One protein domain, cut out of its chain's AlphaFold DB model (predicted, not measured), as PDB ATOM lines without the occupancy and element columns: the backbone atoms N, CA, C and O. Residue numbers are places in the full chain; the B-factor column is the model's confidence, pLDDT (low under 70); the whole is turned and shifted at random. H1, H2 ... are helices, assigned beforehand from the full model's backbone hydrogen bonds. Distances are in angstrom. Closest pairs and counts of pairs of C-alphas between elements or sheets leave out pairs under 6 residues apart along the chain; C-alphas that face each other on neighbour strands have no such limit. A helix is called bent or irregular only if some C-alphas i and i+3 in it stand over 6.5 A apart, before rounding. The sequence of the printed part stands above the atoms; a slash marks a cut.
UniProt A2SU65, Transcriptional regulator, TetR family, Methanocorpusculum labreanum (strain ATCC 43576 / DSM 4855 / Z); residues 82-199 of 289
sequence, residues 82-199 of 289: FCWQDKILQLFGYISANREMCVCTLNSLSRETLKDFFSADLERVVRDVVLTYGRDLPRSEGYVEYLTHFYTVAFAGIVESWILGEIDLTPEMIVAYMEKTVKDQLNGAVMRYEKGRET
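This is residues 82 to 199 of the 289 residues of the protein "Transcriptional regulator, TetR family" of Methanocorpusculum labreanum (strain ATCC 43576 / DSM 4855 / Z) (UniProt A2SU65). A rod of helices: the longest, H5, runs lengthwise with H1 and H4, the kinked H3 crosses H4 at a steep angle, and the short H2 lies across one end. H5 ends at the other end of the rod. The printed part has 118 residues with five named helices, H1 to H5 in chain order, and no named strand; the class is all helix. It is only just compact, close to loose, with a radius of gyration of the C-alphas of 16.1 A and spans of 56 by 27 by 27 A.

H5, residues 171 to 199, touches H1, residues 84 to 97, with residues 171 to 179 alone, at a shallow tilt of 27 degrees, opposite ways; their closest C-alphas, Phe 92 and Pro 171, are 6.2 A apart. H4, residues 141 to 164, is close to H5 but not clearly touching, with C-alphas 155 and 178 8.0 A apart. H1, H4 and H5 form a bundle, three helices running lengthwise together. H3, residues 111 to 133, is the hub, touching H1, H4 and H5. It touches H4 at a steep tilt of 58 degrees, with the closest C-alphas, Arg 127 and Thr 148, 5.3 A apart. H2, residues 99 to 108, touches residues 160 to 164 of H4, only just about perpendicular at 71 degrees, with the closest C-alphas, Val 103 and Ile 163, 6.5 A apart. H2 and H5 are apart. In H1, H2, H4 and H5 every O i to N i+4 pair is within hydrogen-bond range; in H3, 17 of 19 are.

H5 measures 42.5 A, from C-alpha 171 at (163.273, 164.478, 215.867) to C-alpha 199 at (192.960, 159.312, 245.861). H4 measures 35.1 A, H3 29.1 A, H1 19.9 A and H2 14.1 A. H1 begins with C-alpha 84 at (176.193, 166.983, 214.474). H3 is irregular, with C-alphas 117 and 120 7.8 A apart, and has a kink of 62 degrees near residue 118.

The C-alphas farthest apart, Glu 100 and Thr 199, are 56.2 A apart. The printed part has no cut and no long link. Residues 108 to 113 stand free. Confidence is under 70 at residues 82, 135 to 141, 190 and 193 to 199.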
ATOM      1  N   PHE A  82     177.135 173.420 211.113       62.34
ATOM      2  CA  PHE A  82     178.331 173.397 211.955       62.34
ATOM      3  C   PHE A  82     178.333 172.304 213.031       62.34
ATOM      4  O   PHE A  82     179.391 172.028 213.598       62.34
ATOM      5  N   CYS A  83     177.188 171.679 213.332       76.62
ATOM      6  CA  CYS A  83     177.076 170.718 214.428       76.62
ATOM      7  C   CYS A  83     176.412 169.394 214.015       76.62
ATOM      8  O   CYS A  83     175.682 169.307 213.027       76.62
ATOM      9  N   TRP A  84     176.705 168.326 214.759       79.94
ATOM     10  CA  TRP A  84     176.193 166.983 214.474       79.94
ATOM     11  C   TRP A  84     174.679 166.878 214.708       79.94
ATOM     12  O   TRP A  84     174.022 166.097 214.026       79.94
ATOM     13  N   GLN A  85     174.117 167.684 215.617       84.31
ATOM     14  CA  GLN A  85     172.679 167.732 215.888       84.31
ATOM     15  C   GLN A  85     171.905 168.068 214.619       84.31
ATOM     16  O   GLN A  85     171.001 167.338 214.224       84.31
ATOM     17  N   ASP A  86     172.321 169.124 213.931       82.75
ATOM     18  CA  ASP A  86     171.707 169.557 212.684       82.75
ATOM     19  C   ASP A  86     171.890 168.521 211.559       82.75
ATOM     20  O   ASP A  86     171.010 168.364 210.712       82.75
ATOM     21  N   LYS A  87     173.011 167.780 211.537       80.69
ATOM     22  CA  LYS A  87     173.213 166.664 210.590       80.69
ATOM     23  C   LYS A  87     172.209 165.534 210.845       80.69
ATOM     24  O   LYS A  87     171.610 165.019 209.903       80.69
ATOM     25  N   ILE A  88     171.981 165.178 212.110       84.88
ATOM     26  CA  ILE A  88     170.984 164.168 212.489       84.88
ATOM     27  C   ILE A  88     169.555 164.671 212.224       84.88
ATOM     28  O   ILE A  88     168.728 163.917 211.717       84.88
ATOM     29  N   LEU A  89     169.254 165.947 212.478       88.31
ATOM     30  CA  LEU A  89     167.949 166.537 212.147       88.31
ATOM     31  C   LEU A  89     167.683 166.543 210.638       88.31
ATOM     32  O   LEU A  89     166.564 166.256 210.216       88.31
ATOM     33  N   GLN A  90     168.697 166.801 209.809       86.62
ATOM     34  CA  GLN A  90     168.573 166.672 208.353       86.62
ATOM     35  C   GLN A  90     168.264 165.238 207.923       86.62
ATOM     36  O   GLN A  90     167.409 165.042 207.058       86.62
ATOM     37  N   LEU A  91     168.895 164.241 208.554       87.50
ATOM     38  CA  LEU A  91     168.568 162.835 208.327       87.50
ATOM     39  C   LEU A  91     167.098 162.551 208.676       87.50
ATOM     40  O   LEU A  91     166.377 161.985 207.856       87.50
ATOM     41  N   PHE A  92     166.615 163.000 209.837       91.56
ATOM     42  CA  PHE A  92     165.198 162.869 210.197       91.56
ATOM     43  C   PHE A  92     164.265 163.597 209.222       91.56
ATOM     44  O   PHE A  92     163.210 163.065 208.875       91.56
ATOM     45  N   GLY A  93     164.646 164.780 208.736       91.69
ATOM     46  CA  GLY A  93     163.896 165.518 207.718       91.69
ATOM     47  C   GLY A  93     163.802 164.750 206.398       91.69
ATOM     48  O   GLY A  93     162.720 164.627 205.826       91.69
ATOM     49  N   TYR A  94     164.913 164.161 205.951       89.88
ATOM     50  CA  TYR A  94     164.947 163.297 204.772       89.88
ATOM     51  C   TYR A  94     164.063 162.061 204.936       89.88
ATOM     52  O   TYR A  94     163.250 161.769 204.058       89.88
ATOM     53  N   ILE A  95     164.187 161.364 206.067       91.69
ATOM     54  CA  ILE A  95     163.374 160.186 206.374       91.69
ATOM     55  C   ILE A  95     161.891 160.567 206.411       91.69
ATOM     56  O   ILE A  95     161.070 159.849 205.852       91.69
ATOM     57  N   SER A  96     161.540 161.708 207.010       92.88
ATOM     58  CA  SER A  96     160.159 162.212 207.039       92.88
ATOM     59  C   SER A  96     159.610 162.438 205.633       92.88
ATOM     60  O   SER A  96     158.491 162.032 205.335       92.88
ATOM     61  N   ALA A  97     160.410 163.053 204.756       91.81
ATOM     62  CA  ALA A  97     160.027 163.337 203.375       91.81
ATOM     63  C   ALA A  97     159.934 162.078 202.491       91.81
ATOM     64  O   ALA A  97     159.328 162.136 201.423       91.81
ATOM     65  N   ASN A  98     160.526 160.958 202.918       90.50
ATOM     66  CA  ASN A  98     160.595 159.705 202.160       90.50
ATOM     67  C   ASN A  98     160.136 158.497 203.001       90.50
ATOM     68  O   ASN A  98     160.649 157.386 202.832       90.50
ATOM     69  N   ARG A  99     159.190 158.700 203.928       91.19
ATOM     70  CA  ARG A  99     158.867 157.725 204.981       91.19
ATOM     71  C   ARG A  99     158.454 156.369 204.422       91.19
ATOM     72  O   ARG A  99     158.965 155.351 204.875       91.19
ATOM     73  N   GLU A 100     157.571 156.339 203.430       91.75
ATOM     74  CA  GLU A 100     157.069 155.097 202.835       91.75
ATOM     75  C   GLU A 100     158.199 154.290 202.190       91.75
ATOM     76  O   GLU A 100     158.270 153.074 202.357       91.75
ATOM     77  N   MET A 101     159.126 154.970 201.510       91.38
ATOM     78  CA  MET A 101     160.312 154.346 200.925       91.38
ATOM     79  C   MET A 101     161.236 153.788 202.016       91.38
ATOM     80  O   MET A 101     161.664 152.643 201.912       91.38
ATOM     81  N   CYS A 102     161.515 154.553 203.076       91.12
ATOM     82  CA  CYS A 102     162.333 154.090 204.200       91.12
ATOM     83  C   CYS A 102     161.717 152.864 204.894       91.12
ATOM     84  O   CYS A 102     162.419 151.883 205.132       91.12
ATOM     85  N   VAL A 103     160.407 152.876 205.155       92.81
ATOM     86  CA  VAL A 103     159.679 151.727 205.721       92.81
ATOM     87  C   VAL A 103     159.731 150.523 204.775       92.81
ATOM     88  O   VAL A 103     159.977 149.401 205.214       92.81
ATOM     89  N   CYS A 104     159.539 150.736 203.470       93.19
ATOM     90  CA  CYS A 104     159.635 149.679 202.463       93.19
ATOM     91  C   CYS A 104     161.023 149.023 202.461       93.19
ATOM     92  O   CYS A 104     161.122 147.794 202.460       93.19
ATOM     93  N   THR A 105     162.082 149.831 202.536       91.19
ATOM     94  CA  THR A 105     163.471 149.375 202.655       91.19
ATOM     95  C   THR A 105     163.691 148.548 203.922       91.19
ATOM     96  O   THR A 105     164.184 147.425 203.816       91.19
ATOM     97  N   LEU A 106     163.277 149.045 205.095       90.31
ATOM     98  CA  LEU A 106     163.428 148.329 206.372       90.31
ATOM     99  C   LEU A 106     162.713 146.972 206.375       90.31
ATOM    100  O   LEU A 106     163.240 145.996 206.896       90.31
ATOM    101  N   ASN A 107     161.532 146.899 205.762       90.88
ATOM    102  CA  ASN A 107     160.745 145.667 205.701       90.88
ATOM    103  C   ASN A 107     161.224 144.682 204.627       90.88
ATOM    104  O   ASN A 107     160.823 143.519 204.645       90.88
ATOM    105  N   SER A 108     162.024 145.140 203.660       89.44
ATOM    106  CA  SER A 108     162.423 144.324 202.508       89.44
ATOM    107  C   SER A 108     163.892 143.910 202.513       89.44
ATOM    108  O   SER A 108     164.237 142.951 201.823       89.44
ATOM    109  N   LEU A 109     164.758 144.620 203.237       86.31
ATOM    110  CA  LEU A 109     166.182 144.308 203.357       86.31
ATOM    111  C   LEU A 109     166.504 143.718 204.731       86.31
ATOM    112  O   LEU A 109     165.843 144.010 205.725       86.31
ATOM    113  N   SER A 110     167.545 142.887 204.796       85.38
ATOM    114  CA  SER A 110     168.027 142.368 206.075       85.38
ATOM    115  C   SER A 110     168.742 143.466 206.873       85.38
ATOM    116  O   SER A 110     169.295 144.416 206.312       85.38
ATOM    117  N   ARG A 111     168.795 143.300 208.202       80.38
ATOM    118  CA  ARG A 111     169.573 144.178 209.094       80.38
ATOM    119  C   ARG A 111     171.048 144.262 208.695       80.38
ATOM    120  O   ARG A 111     171.652 145.316 208.835       80.38
ATOM    121  N   GLU A 112     171.612 143.163 208.199       84.00
ATOM    122  CA  GLU A 112     172.998 143.094 207.726       84.00
ATOM    123  C   GLU A 112     173.205 143.964 206.483       84.00
ATOM    124  O   GLU A 112     174.070 144.830 206.490       84.00
ATOM    125  N   THR A 113     172.334 143.846 205.476       82.75
ATOM    126  CA  THR A 113     172.415 144.677 204.266       82.75
ATOM    127  C   THR A 113     172.275 146.165 204.583       82.75
ATOM    128  O   THR A 113     173.006 146.988 204.040       82.75
ATOM    129  N   LEU A 114     171.363 146.528 205.488       81.88
ATOM    130  CA  LEU A 114     171.202 147.918 205.924       81.88
ATOM    131  C   LEU A 114     172.435 148.424 206.673       81.88
ATOM    132  O   LEU A 114     172.871 149.553 206.458       81.88
ATOM    133  N   LYS A 115     173.021 147.587 207.531       81.19
ATOM    134  CA  LYS A 115     174.266 147.914 208.223       81.19
ATOM    135  C   LYS A 115     175.397 148.153 207.223       81.19
ATOM    136  O   LYS A 115     176.114 149.140 207.364       81.19
ATOM    137  N   ASP A 116     175.530 147.318 206.200       80.25
ATOM    138  CA  ASP A 116     176.560 147.486 205.171       80.25
ATOM    139  C   ASP A 116     176.373 148.778 204.365       80.25
ATOM    140  O   ASP A 116     177.356 149.393 203.963       80.25
ATOM    141  N   PHE A 117     175.128 149.227 204.169       75.31
ATOM    142  CA  PHE A 117     174.835 150.461 203.432       75.31
ATOM    143  C   PHE A 117     175.163 151.726 204.228       75.31
ATOM    144  O   PHE A 117     175.656 152.688 203.651       75.31
ATOM    145  N   PHE A 118     174.882 151.744 205.535       76.81
ATOM    146  CA  PHE A 118     174.875 152.990 206.316       76.81
ATOM    147  C   PHE A 118     175.910 153.055 207.445       76.81
ATOM    148  O   PHE A 118     176.062 154.108 208.065       76.81
ATOM    149  N   SER A 119     176.610 151.957 207.749       77.06
ATOM    150  CA  SER A 119     177.518 151.888 208.904       77.06
ATOM    151  C   SER A 119     178.628 152.928 208.847       77.06
ATOM    152  O   SER A 119     178.809 153.642 209.824       77.06
ATOM    153  N   ALA A 120     179.321 153.063 207.715       79.31
ATOM    154  CA  ALA A 120     180.450 153.983 207.590       79.31
ATOM    155  C   ALA A 120     180.041 155.452 207.804       79.31
ATOM    156  O   ALA A 120     180.727 156.199 208.507       79.31
ATOM    157  N   ASP A 121     178.906 155.867 207.236       78.25
ATOM    158  CA  ASP A 121     178.399 157.231 207.391       78.25
ATOM    159  C   ASP A 121     177.941 157.507 208.822       78.25
ATOM    160  O   ASP A 121     178.287 158.545 209.397       78.25
ATOM    161  N   LEU A 122     177.201 156.568 209.417       80.81
ATOM    162  CA  LEU A 122     176.720 156.705 210.786       80.81
ATOM    163  C   LEU A 122     177.877 156.694 211.788       80.81
ATOM    164  O   LEU A 122     177.911 157.528 212.689       80.81
ATOM    165  N   GLU A 123     178.848 155.803 211.597       85.50
ATOM    166  CA  GLU A 123     180.049 155.708 212.420       85.50
ATOM    167  C   GLU A 123     180.852 157.008 212.366       85.50
ATOM    168  O   GLU A 123     181.277 157.505 213.407       85.50
ATOM    169  N   ARG A 124     180.987 157.628 211.186       83.06
ATOM    170  CA  ARG A 124     181.651 158.931 211.053       83.06
ATOM    171  C   ARG A 124     180.938 160.020 211.853       83.06
ATOM    172  O   ARG A 124     181.597 160.752 212.589       83.06
ATOM    173  N   VAL A 125     179.610 160.121 211.738       81.62
ATOM    174  CA  VAL A 125     178.827 161.118 212.491       81.62
ATOM    175  C   VAL A 125     178.950 160.874 213.994       81.62
ATOM    176  O   VAL A 125     179.224 161.805 214.746       81.62
ATOM    177  N   VAL A 126     178.801 159.625 214.434       85.25
ATOM    178  CA  VAL A 126     178.899 159.238 215.847       85.25
ATOM    179  C   VAL A 126     180.292 159.510 216.402       85.25
ATOM    180  O   VAL A 126     180.421 160.029 217.510       85.25
ATOM    181  N   ARG A 127     181.341 159.208 215.637       86.00
ATOM    182  CA  ARG A 127     182.721 159.482 216.036       86.00
ATOM    183  C   ARG A 127     182.937 160.974 216.267       86.00
ATOM    184  O   ARG A 127     183.539 161.341 217.273       86.00
ATOM    185  N   ASP A 128     182.402 161.831 215.398       81.62
ATOM    186  CA  ASP A 128     182.444 163.285 215.587       81.62
ATOM    187  C   ASP A 128     181.732 163.705 216.886       81.62
ATOM    188  O   ASP A 128     182.257 164.544 217.623       81.62
ATOM    189  N   VAL A 129     180.586 163.095 217.220       81.94
ATOM    190  CA  VAL A 129     179.872 163.333 218.492       81.94
ATOM    191  C   VAL A 129     180.747 162.959 219.690       81.94
ATOM    192  O   VAL A 129     180.963 163.781 220.586       81.94
ATOM    193  N   VAL A 130     181.287 161.735 219.693       83.19
ATOM    194  CA  VAL A 130     182.138 161.211 220.773       83.19
ATOM    195  C   VAL A 130     183.371 162.091 220.965       83.19
ATOM    196  O   VAL A 130     183.711 162.433 222.094       83.19
ATOM    197  N   LEU A 131     184.022 162.517 219.881       80.25
ATOM    198  CA  LEU A 131     185.197 163.388 219.948       80.25
ATOM    199  C   LEU A 131     184.864 164.816 220.394       80.25
ATOM    200  O   LEU A 131     185.681 165.445 221.070       80.25
ATOM    201  N   THR A 132     183.684 165.325 220.035       78.94
ATOM    202  CA  THR A 132     183.235 166.674 220.410       78.94
ATOM    203  C   THR A 132     183.024 166.786 221.916       78.94
ATOM    204  O   THR A 132     183.516 167.730 222.534       78.94
ATOM    205  N   TYR A 133     182.330 165.817 222.516       75.69
ATOM    206  CA  TYR A 133     182.039 165.827 223.954       75.69
ATOM    207  C   TYR A 133     183.119 165.145 224.801       75.69
ATOM    208  O   TYR A 133     183.255 165.445 225.979       75.69
ATOM    209  N   GLY A 134     183.923 164.259 224.212       71.31
ATOM    210  CA  GLY A 134     185.012 163.541 224.876       71.31
ATOM    211  C   GLY A 134     186.365 164.250 224.795       71.31
ATOM    212  O   GLY A 134     187.407 163.586 224.810       71.31
ATOM    213  N   ARG A 135     186.387 165.584 224.639       66.88
ATOM    214  CA  ARG A 135     187.634 166.363 224.525       66.88
ATOM    215  C   ARG A 135     188.529 166.194 225.756       66.88
ATOM    216  O   ARG A 135     189.737 166.057 225.584       66.88
ATOM    217  N   ASP A 136     187.921 166.122 226.937       65.31
ATOM    218  CA  ASP A 136     188.614 166.139 228.230       65.31
ATOM    219  C   ASP A 136     188.795 164.738 228.848       65.31
ATOM    220  O   ASP A 136     189.228 164.604 229.990       65.31
ATOM    221  N   LEU A 137     188.482 163.671 228.101       61.50
ATOM    222  CA  LEU A 137     188.659 162.300 228.578       61.50
ATOM    223  C   LEU A 137     190.122 161.831 228.450       61.50
ATOM    224  O   LEU A 137     190.739 162.048 227.404       61.50
ATOM    225  N   PRO A 138     190.667 161.115 229.449       55.09
ATOM    226  CA  PRO A 138     191.924 160.379 229.326       55.09
ATOM    227  C   PRO A 138     191.709 159.175 228.406       55.09
ATOM    228  O   PRO A 138     190.800 158.375 228.622       55.09
ATOM    229  N   ARG A 139     192.511 159.059 227.345       63.22
ATOM    230  CA  ARG A 139     192.237 158.129 226.240       63.22
ATOM    231  C   ARG A 139     193.173 156.931 226.262       63.22
ATOM    232  O   ARG A 139     194.372 157.083 226.052       63.22
ATOM    233  N   SER A 140     192.599 155.741 226.375       66.00
ATOM    234  CA  SER A 140     193.055 154.623 225.554       66.00
ATOM    235  C   SER A 140     192.317 154.716 224.209       66.00
ATOM    236  O   SER A 140     191.120 155.011 224.187       66.00
ATOM    237  N   GLU A 141     193.005 154.523 223.077       65.81
ATOM    238  CA  GLU A 141     192.357 154.563 221.749       65.81
ATOM    239  C   GLU A 141     191.170 153.585 221.669       65.81
ATOM    240  O   GLU A 141     190.108 153.942 221.157       65.81
ATOM    241  N   GLY A 142     191.290 152.419 222.318       76.12
ATOM    242  CA  GLY A 142     190.237 151.405 222.365       76.12
ATOM    243  C   GLY A 142     188.931 151.853 223.036       76.12
ATOM    244  O   GLY A 142     187.863 151.367 222.668       76.12
ATOM    245  N   TYR A 143     188.958 152.805 223.978       77.94
ATOM    246  CA  TYR A 143     187.720 153.280 224.608       77.94
ATOM    247  C   TYR A 143     186.902 154.188 223.678       77.94
ATOM    248  O   TYR A 143     185.675 154.102 223.643       77.94
ATOM    249  N   VAL A 144     187.570 155.018 222.870       79.50
ATOM    250  CA  VAL A 144     186.898 155.869 221.872       79.50
ATOM    251  C   VAL A 144     186.249 155.012 220.788       79.50
ATOM    252  O   VAL A 144     185.114 155.281 220.394       79.50
ATOM    253  N   GLU A 145     186.940 153.969 220.333       84.50
ATOM    254  CA  GLU A 145     186.409 153.007 219.361       84.50
ATOM    255  C   GLU A 145     185.192 152.265 219.918       84.50
ATOM    256  O   GLU A 145     184.154 152.201 219.257       84.50
ATOM    257  N   TYR A 146     185.268 151.795 221.168       86.94
ATOM    258  CA  TYR A 146     184.137 151.167 221.850       86.94
ATOM    259  C   TYR A 146     182.915 152.093 221.921       86.94
ATOM    260  O   TYR A 146     181.815 151.690 221.539       86.94
ATOM    261  N   LEU A 147     183.095 153.337 222.379       86.19
ATOM    262  CA  LEU A 147     182.004 154.310 222.472       86.19
ATOM    263  C   LEU A 147     181.420 154.632 221.098       86.19
ATOM    264  O   LEU A 147     180.201 154.690 220.946       86.19
ATOM    265  N   THR A 148     182.281 154.794 220.092       88.06
ATOM    266  CA  THR A 148     181.854 155.035 218.711       88.06
ATOM    267  C   THR A 148     180.977 153.884 218.221       88.06
ATOM    268  O   THR A 148     179.878 154.115 217.716       88.06
ATOM    269  N   HIS A 149     181.397 152.638 218.441       89.94
ATOM    270  CA  HIS A 149     180.613 151.468 218.057       89.94
ATOM    271  C   HIS A 149     179.282 151.379 218.818       89.94
ATOM    272  O   HIS A 149     178.226 151.212 218.206       89.94
ATOM    273  N   PHE A 150     179.315 151.539 220.144       90.94
ATOM    274  CA  PHE A 150     178.130 151.499 221.001       90.94
ATOM    275  C   PHE A 150     177.071 152.515 220.553       90.94
ATOM    276  O   PHE A 150     175.914 152.152 220.327       90.94
ATOM    277  N   TYR A 151     177.474 153.774 220.369       89.50
ATOM    278  CA  TYR A 151     176.557 154.832 219.958       89.50
ATOM    279  C   TYR A 151     176.086 154.681 218.510       89.50
ATOM    280  O   TYR A 151     174.940 155.014 218.223       89.50
ATOM    281  N   THR A 152     176.897 154.103 217.621       89.94
ATOM    282  CA  THR A 152     176.476 153.778 216.248       89.94
ATOM    283  C   THR A 152     175.316 152.790 216.256       89.94
ATOM    284  O   THR A 152     174.294 153.027 215.614       89.94
ATOM    285  N   VAL A 153     175.425 151.714 217.041       90.69
ATOM    286  CA  VAL A 153     174.350 150.720 217.174       90.69
ATOM    287  C   VAL A 153     173.116 151.326 217.852       90.69
ATOM    288  O   VAL A 153     172.001 151.147 217.363       90.69
ATOM    289  N   ALA A 154     173.301 152.069 218.947       91.81
ATOM    290  CA  ALA A 154     172.197 152.676 219.688       91.81
ATOM    291  C   ALA A 154     171.415 153.692 218.840       91.81
ATOM    292  O   ALA A 154     170.185 153.662 218.811       91.81
ATOM    293  N   PHE A 155     172.108 154.576 218.118       89.38
ATOM    294  CA  PHE A 155     171.460 155.598 217.299       89.38
ATOM    295  C   PHE A 155     170.780 155.001 216.068       89.38
ATOM    296  O   PHE A 155     169.656 155.404 215.769       89.38
ATOM    297  N   ALA A 156     171.387 154.002 215.414       89.38
ATOM    298  CA  ALA A 156     170.728 153.258 214.337       89.38
ATOM    299  C   ALA A 156     169.398 152.653 214.808       89.38
ATOM    300  O   ALA A 156     168.377 152.817 214.143       89.38
ATOM    301  N   GLY A 157     169.399 152.017 215.985       91.69
ATOM    302  CA  GLY A 157     168.198 151.419 216.568       91.69
ATOM    303  C   GLY A 157     167.111 152.446 216.895       91.69
ATOM    304  O   GLY A 157     165.936 152.192 216.637       91.69
ATOM    305  N   ILE A 158     167.479 153.628 217.403       93.75
ATOM    306  CA  ILE A 158     166.512 154.708 217.666       93.75
ATOM    307  C   ILE A 158     165.890 155.218 216.361       93.75
ATOM    308  O   ILE A 158     164.674 155.387 216.290       93.75
ATOM    309  N   VAL A 159     166.702 155.443 215.322       91.62
ATOM    310  CA  VAL A 159     166.209 155.886 214.008       91.62
ATOM    311  C   VAL A 159     165.271 154.844 213.399       91.62
ATOM    312  O   VAL A 159     164.194 155.198 212.928       91.62
ATOM    313  N   GLU A 160     165.635 153.562 213.457       92.06
ATOM    314  CA  GLU A 160     164.784 152.457 213.005       92.06
ATOM    315  C   GLU A 160     163.442 152.430 213.754       92.06
ATOM    316  O   GLU A 160     162.384 152.462 213.126       92.06
ATOM    317  N   SER A 161     163.479 152.456 215.089       94.00
ATOM    318  CA  SER A 161     162.280 152.436 215.943       94.00
ATOM    319  C   SER A 161     161.363 153.632 215.650       94.00
ATOM    320  O   SER A 161     160.137 153.513 215.623       94.00
ATOM    321  N   TRP A 162     161.943 154.800 215.364       95.38
ATOM    322  CA  TRP A 162     161.198 155.997 214.973       95.38
ATOM    323  C   TRP A 162     160.563 155.882 213.572       95.38
ATOM    324  O   TRP A 162     159.409 156.275 213.362       95.38
ATOM    325  N   ILE A 163     161.266 155.281 212.606       93.12
ATOM    326  CA  ILE A 163     160.702 154.975 211.279       93.12
ATOM    327  C   ILE A 163     159.515 154.019 211.407       93.12
ATOM    328  O   ILE A 163     158.492 154.226 210.753       93.12
ATOM    329  N   LEU A 164     159.618 153.009 212.270       92.31
ATOM    330  CA  LEU A 164     158.560 152.023 212.499       92.31
ATOM    331  C   LEU A 164     157.400 152.558 213.357       92.31
ATOM    332  O   LEU A 164     156.339 151.941 213.399       92.31
ATOM    333  N   GLY A 165     157.553 153.738 213.969       92.81
ATOM    334  CA  GLY A 165     156.524 154.363 214.806       92.81
ATOM    335  C   GLY A 165     156.446 153.794 216.226       92.81
ATOM    336  O   GLY A 165     155.437 153.970 216.898       92.81
ATOM    337  N   GLU A 166     157.499 153.117 216.685       95.06
ATOM    338  CA  GLU A 166     157.624 152.592 218.050       95.06
ATOM    339  C   GLU A 166     158.006 153.692 219.054       95.06
ATOM    340  O   GLU A 166     157.737 153.580 220.250       95.06
ATOM    341  N   ILE A 167     158.618 154.773 218.559       93.81
ATOM    342  CA  ILE A 167     158.987 155.963 219.328       93.81
ATOM    343  C   ILE A 167     158.100 157.133 218.897       93.81
ATOM    344  O   ILE A 167     158.215 157.620 217.774       93.81
ATOM    345  N   ASP A 168     157.277 157.623 219.823       93.69
ATOM    346  CA  ASP A 168     156.428 158.811 219.652       93.69
ATOM    347  C   ASP A 168     157.119 160.066 220.212       93.69
ATOM    348  O   ASP A 168     156.689 160.686 221.184       93.69
ATOM    349  N   LEU A 169     158.281 160.384 219.643       94.94
ATOM    350  CA  LEU A 169     159.042 161.594 219.947       94.94
ATOM    351  C   LEU A 169     159.308 162.360 218.656       94.94
ATOM    352  O   LEU A 169     159.483 161.767 217.586       94.94
ATOM    353  N   THR A 170     159.392 163.686 218.755       96.38
ATOM    354  CA  THR A 170     159.834 164.493 217.616       96.38
ATOM    355  C   THR A 170     161.341 164.310 217.392       96.38
ATOM    356  O   THR A 170     162.073 164.034 218.352       96.38
ATOM    357  N   PRO A 171     161.840 164.490 216.155       94.88
ATOM    358  CA  PRO A 171     163.273 164.478 215.867       94.88
ATOM    359  C   PRO A 171     164.104 165.362 216.808       94.88
ATOM    360  O   PRO A 171     165.167 164.953 217.268       94.88
ATOM    361  N   GLU A 172     163.598 166.543 217.160       94.69
ATOM    362  CA  GLU A 172     164.265 167.494 218.054       94.69
ATOM    363  C   GLU A 172     164.399 166.938 219.474       94.69
ATOM    364  O   GLU A 172     165.453 167.068 220.095       94.69
ATOM    365  N   MET A 173     163.355 166.275 219.981       95.25
ATOM    366  CA  MET A 173     163.398 165.624 221.291       95.25
ATOM    367  C   MET A 173     164.373 164.447 221.300       95.25
ATOM    368  O   MET A 173     165.128 164.288 222.260       95.25
ATOM    369  N   ILE A 174     164.388 163.646 220.230       94.75
ATOM    370  CA  ILE A 174     165.321 162.522 220.087       94.75
ATOM    371  C   ILE A 174     166.763 163.028 220.113       94.75
ATOM    372  O   ILE A 174     167.564 162.536 220.905       94.75
ATOM    373  N   VAL A 175     167.083 164.042 219.306       91.31
ATOM    374  CA  VAL A 175     168.426 164.634 219.256       91.31
ATOM    375  C   VAL A 175     168.820 165.235 220.607       91.31
ATOM    376  O   VAL A 175     169.936 165.001 221.072       91.31
ATOM    377  N   ALA A 176     167.902 165.929 221.288       90.88
ATOM    378  CA  ALA A 176     168.153 166.476 222.620       90.88
ATOM    379  C   ALA A 176     168.445 165.382 223.664       90.88
ATOM    380  O   ALA A 176     169.339 165.541 224.500       90.88
ATOM    381  N   TYR A 177     167.726 164.256 223.622       92.94
ATOM    382  CA  TYR A 177     167.985 163.126 224.515       92.94
ATOM    383  C   TYR A 177     169.280 162.396 224.172       92.94
ATOM    384  O   TYR A 177     170.038 162.094 225.089       92.94
ATOM    385  N   MET A 178     169.591 162.191 222.888       90.00
ATOM    386  CA  MET A 178     170.885 161.650 222.458       90.00
ATOM    387  C   MET A 178     172.041 162.512 222.978       90.00
ATOM    388  O   MET A 178     172.972 161.991 223.591       90.00
ATOM    389  N   GLU A 179     171.956 163.835 222.799       86.44
ATOM    390  CA  GLU A 179     172.967 164.775 223.285       86.44
ATOM    391  C   GLU A 179     173.131 164.686 224.802       86.44
ATOM    392  O   GLU A 179     174.255 164.593 225.302       86.44
ATOM    393  N   LYS A 180     172.016 164.691 225.540       88.12
ATOM    394  CA  LYS A 180     172.037 164.573 226.996       88.12
ATOM    395  C   LYS A 180     172.685 163.261 227.440       88.12
ATOM    396  O   LYS A 180     173.557 163.287 228.299       88.12
ATOM    397  N   THR A 181     172.315 162.131 226.838       89.44
ATOM    398  CA  THR A 181     172.868 160.816 227.183       89.44
ATOM    399  C   THR A 181     174.373 160.746 226.949       89.44
ATOM    400  O   THR A 181     175.091 160.238 227.809       89.44
ATOM    401  N   VAL A 182     174.864 161.270 225.820       85.31
ATOM    402  CA  VAL A 182     176.308 161.313 225.541       85.31
ATOM    403  C   VAL A 182     177.019 162.220 226.544       85.31
ATOM    404  O   VAL A 182     177.989 161.796 227.170       85.31
ATOM    405  N   LYS A 183     176.520 163.442 226.768       83.00
ATOM    406  CA  LYS A 183     177.116 164.376 227.737       83.00
ATOM    407  C   LYS A 183     177.172 163.794 229.145       83.00
ATOM    408  O   LYS A 183     178.225 163.845 229.770       83.00
ATOM    409  N   ASP A 184     176.066 163.244 229.636       84.81
ATOM    410  CA  ASP A 184     175.973 162.713 230.998       84.81
ATOM    411  C   ASP A 184     176.932 161.529 231.194       84.81
ATOM    412  O   ASP A 184     177.619 161.453 232.216       84.81
ATOM    413  N   GLN A 185     177.044 160.635 230.202       83.69
ATOM    414  CA  GLN A 185     177.970 159.502 230.270       83.69
ATOM    415  C   GLN A 185     179.433 159.969 230.305       83.69
ATOM    416  O   GLN A 185     180.201 159.512 231.158       83.69
ATOM    417  N   LEU A 186     179.816 160.883 229.408       77.69
ATOM    418  CA  LEU A 186     181.199 161.353 229.300       77.69
ATOM    419  C   LEU A 186     181.592 162.230 230.493       77.69
ATOM    420  O   LEU A 186     182.655 162.017 231.070       77.69
ATOM    421  N   ASN A 187     180.713 163.130 230.945       76.88
ATOM    422  CA  ASN A 187     180.931 163.914 232.165       76.88
ATOM    423  C   ASN A 187     181.073 163.004 233.391       76.88
ATOM    424  O   ASN A 187     181.954 163.212 234.221       76.88
ATOM    425  N   GLY A 188     180.241 161.963 233.495       76.56
ATOM    426  CA  GLY A 188     180.357 160.976 234.564       76.56
ATOM    427  C   GLY A 188     181.696 160.234 234.539       76.56
ATOM    428  O   GLY A 188     182.266 159.977 235.597       76.56
ATOM    429  N   ALA A 189     182.215 159.908 233.352       73.94
ATOM    430  CA  ALA A 189     183.533 159.295 233.200       73.94
ATOM    431  C   ALA A 189     184.671 160.251 233.612       73.94
ATOM    432  O   ALA A 189     185.563 159.833 234.348       73.94
ATOM    433  N   VAL A 190     184.599 161.534 233.235       69.62
ATOM    434  CA  VAL A 190     185.556 162.566 233.683       69.62
ATOM    435  C   VAL A 190     185.563 162.680 235.210       69.62
ATOM    436  O   VAL A 190     186.624 162.573 235.819       69.62
ATOM    437  N   MET A 191     184.391 162.789 235.847       71.31
ATOM    438  CA  MET A 191     184.295 162.894 237.312       71.31
ATOM    439  C   MET A 191     184.912 161.689 238.036       71.31
ATOM    440  O   MET A 191     185.555 161.848 239.072       71.31
ATOM    441  N   ARG A 192     184.718 160.467 237.514       73.00
ATOM    442  CA  ARG A 192     185.315 159.256 238.105       73.00
ATOM    443  C   ARG A 192     186.832 159.242 237.955       73.00
ATOM    444  O   ARG A 192     187.522 158.869 238.902       73.00
ATOM    445  N   TYR A 193     187.343 159.702 236.817       65.69
ATOM    446  CA  TYR A 193     188.779 159.826 236.598       65.69
ATOM    447  C   TYR A 193     189.430 160.868 237.520       65.69
ATOM    448  O   TYR A 193     190.457 160.587 238.139       65.69
ATOM    449  N   GLU A 194     188.831 162.054 237.655       66.62
ATOM    450  CA  GLU A 194     189.330 163.111 238.547       66.62
ATOM    451  C   GLU A 194     189.355 162.645 240.007       66.62
ATOM    452  O   GLU A 194     190.380 162.771 240.679       66.62
ATOM    453  N   LYS A 195     188.276 161.997 240.465       63.22
ATOM    454  CA  LYS A 195     188.197 161.425 241.814       63.22
ATOM    455  C   LYS A 195     189.264 160.351 242.062       63.22
ATOM    456  O   LYS A 195     189.821 160.296 243.154       63.22
ATOM    457  N   GLY A 196     189.580 159.532 241.054       58.97
ATOM    458  CA  GLY A 196     190.655 158.534 241.127       58.97
ATOM    459  C   GLY A 196     192.055 159.146 241.287       58.97
ATOM    460  O   GLY A 196     192.884 158.612 242.024       58.97
ATOM    461  N   ARG A 197     192.315 160.307 240.665       53.25
ATOM    462  CA  ARG A 197     193.599 161.028 240.795       53.25
ATOM    463  C   ARG A 197     193.792 161.672 242.162       53.25
ATOM    464  O   ARG A 197     194.918 161.706 242.656       53.25
ATOM    465  N   GLU A 198     192.727 162.190 242.768       50.00
ATOM    466  CA  GLU A 198     192.792 162.752 244.121       50.00
ATOM    467  C   GLU A 198     193.159 161.670 245.147       50.00
ATOM    468  O   GLU A 198     194.012 161.907 246.003       50.00
ATOM    469  N   THR A 199     192.617 160.456 245.001       48.47
ATOM    470  CA  THR A 199     192.960 159.312 245.861       48.47
ATOM    471  C   THR A 199     194.387 158.789 245.659       48.47
ATOM    472  O   THR A 199     195.045 158.464 246.645       48.47
TER     473      THR A 199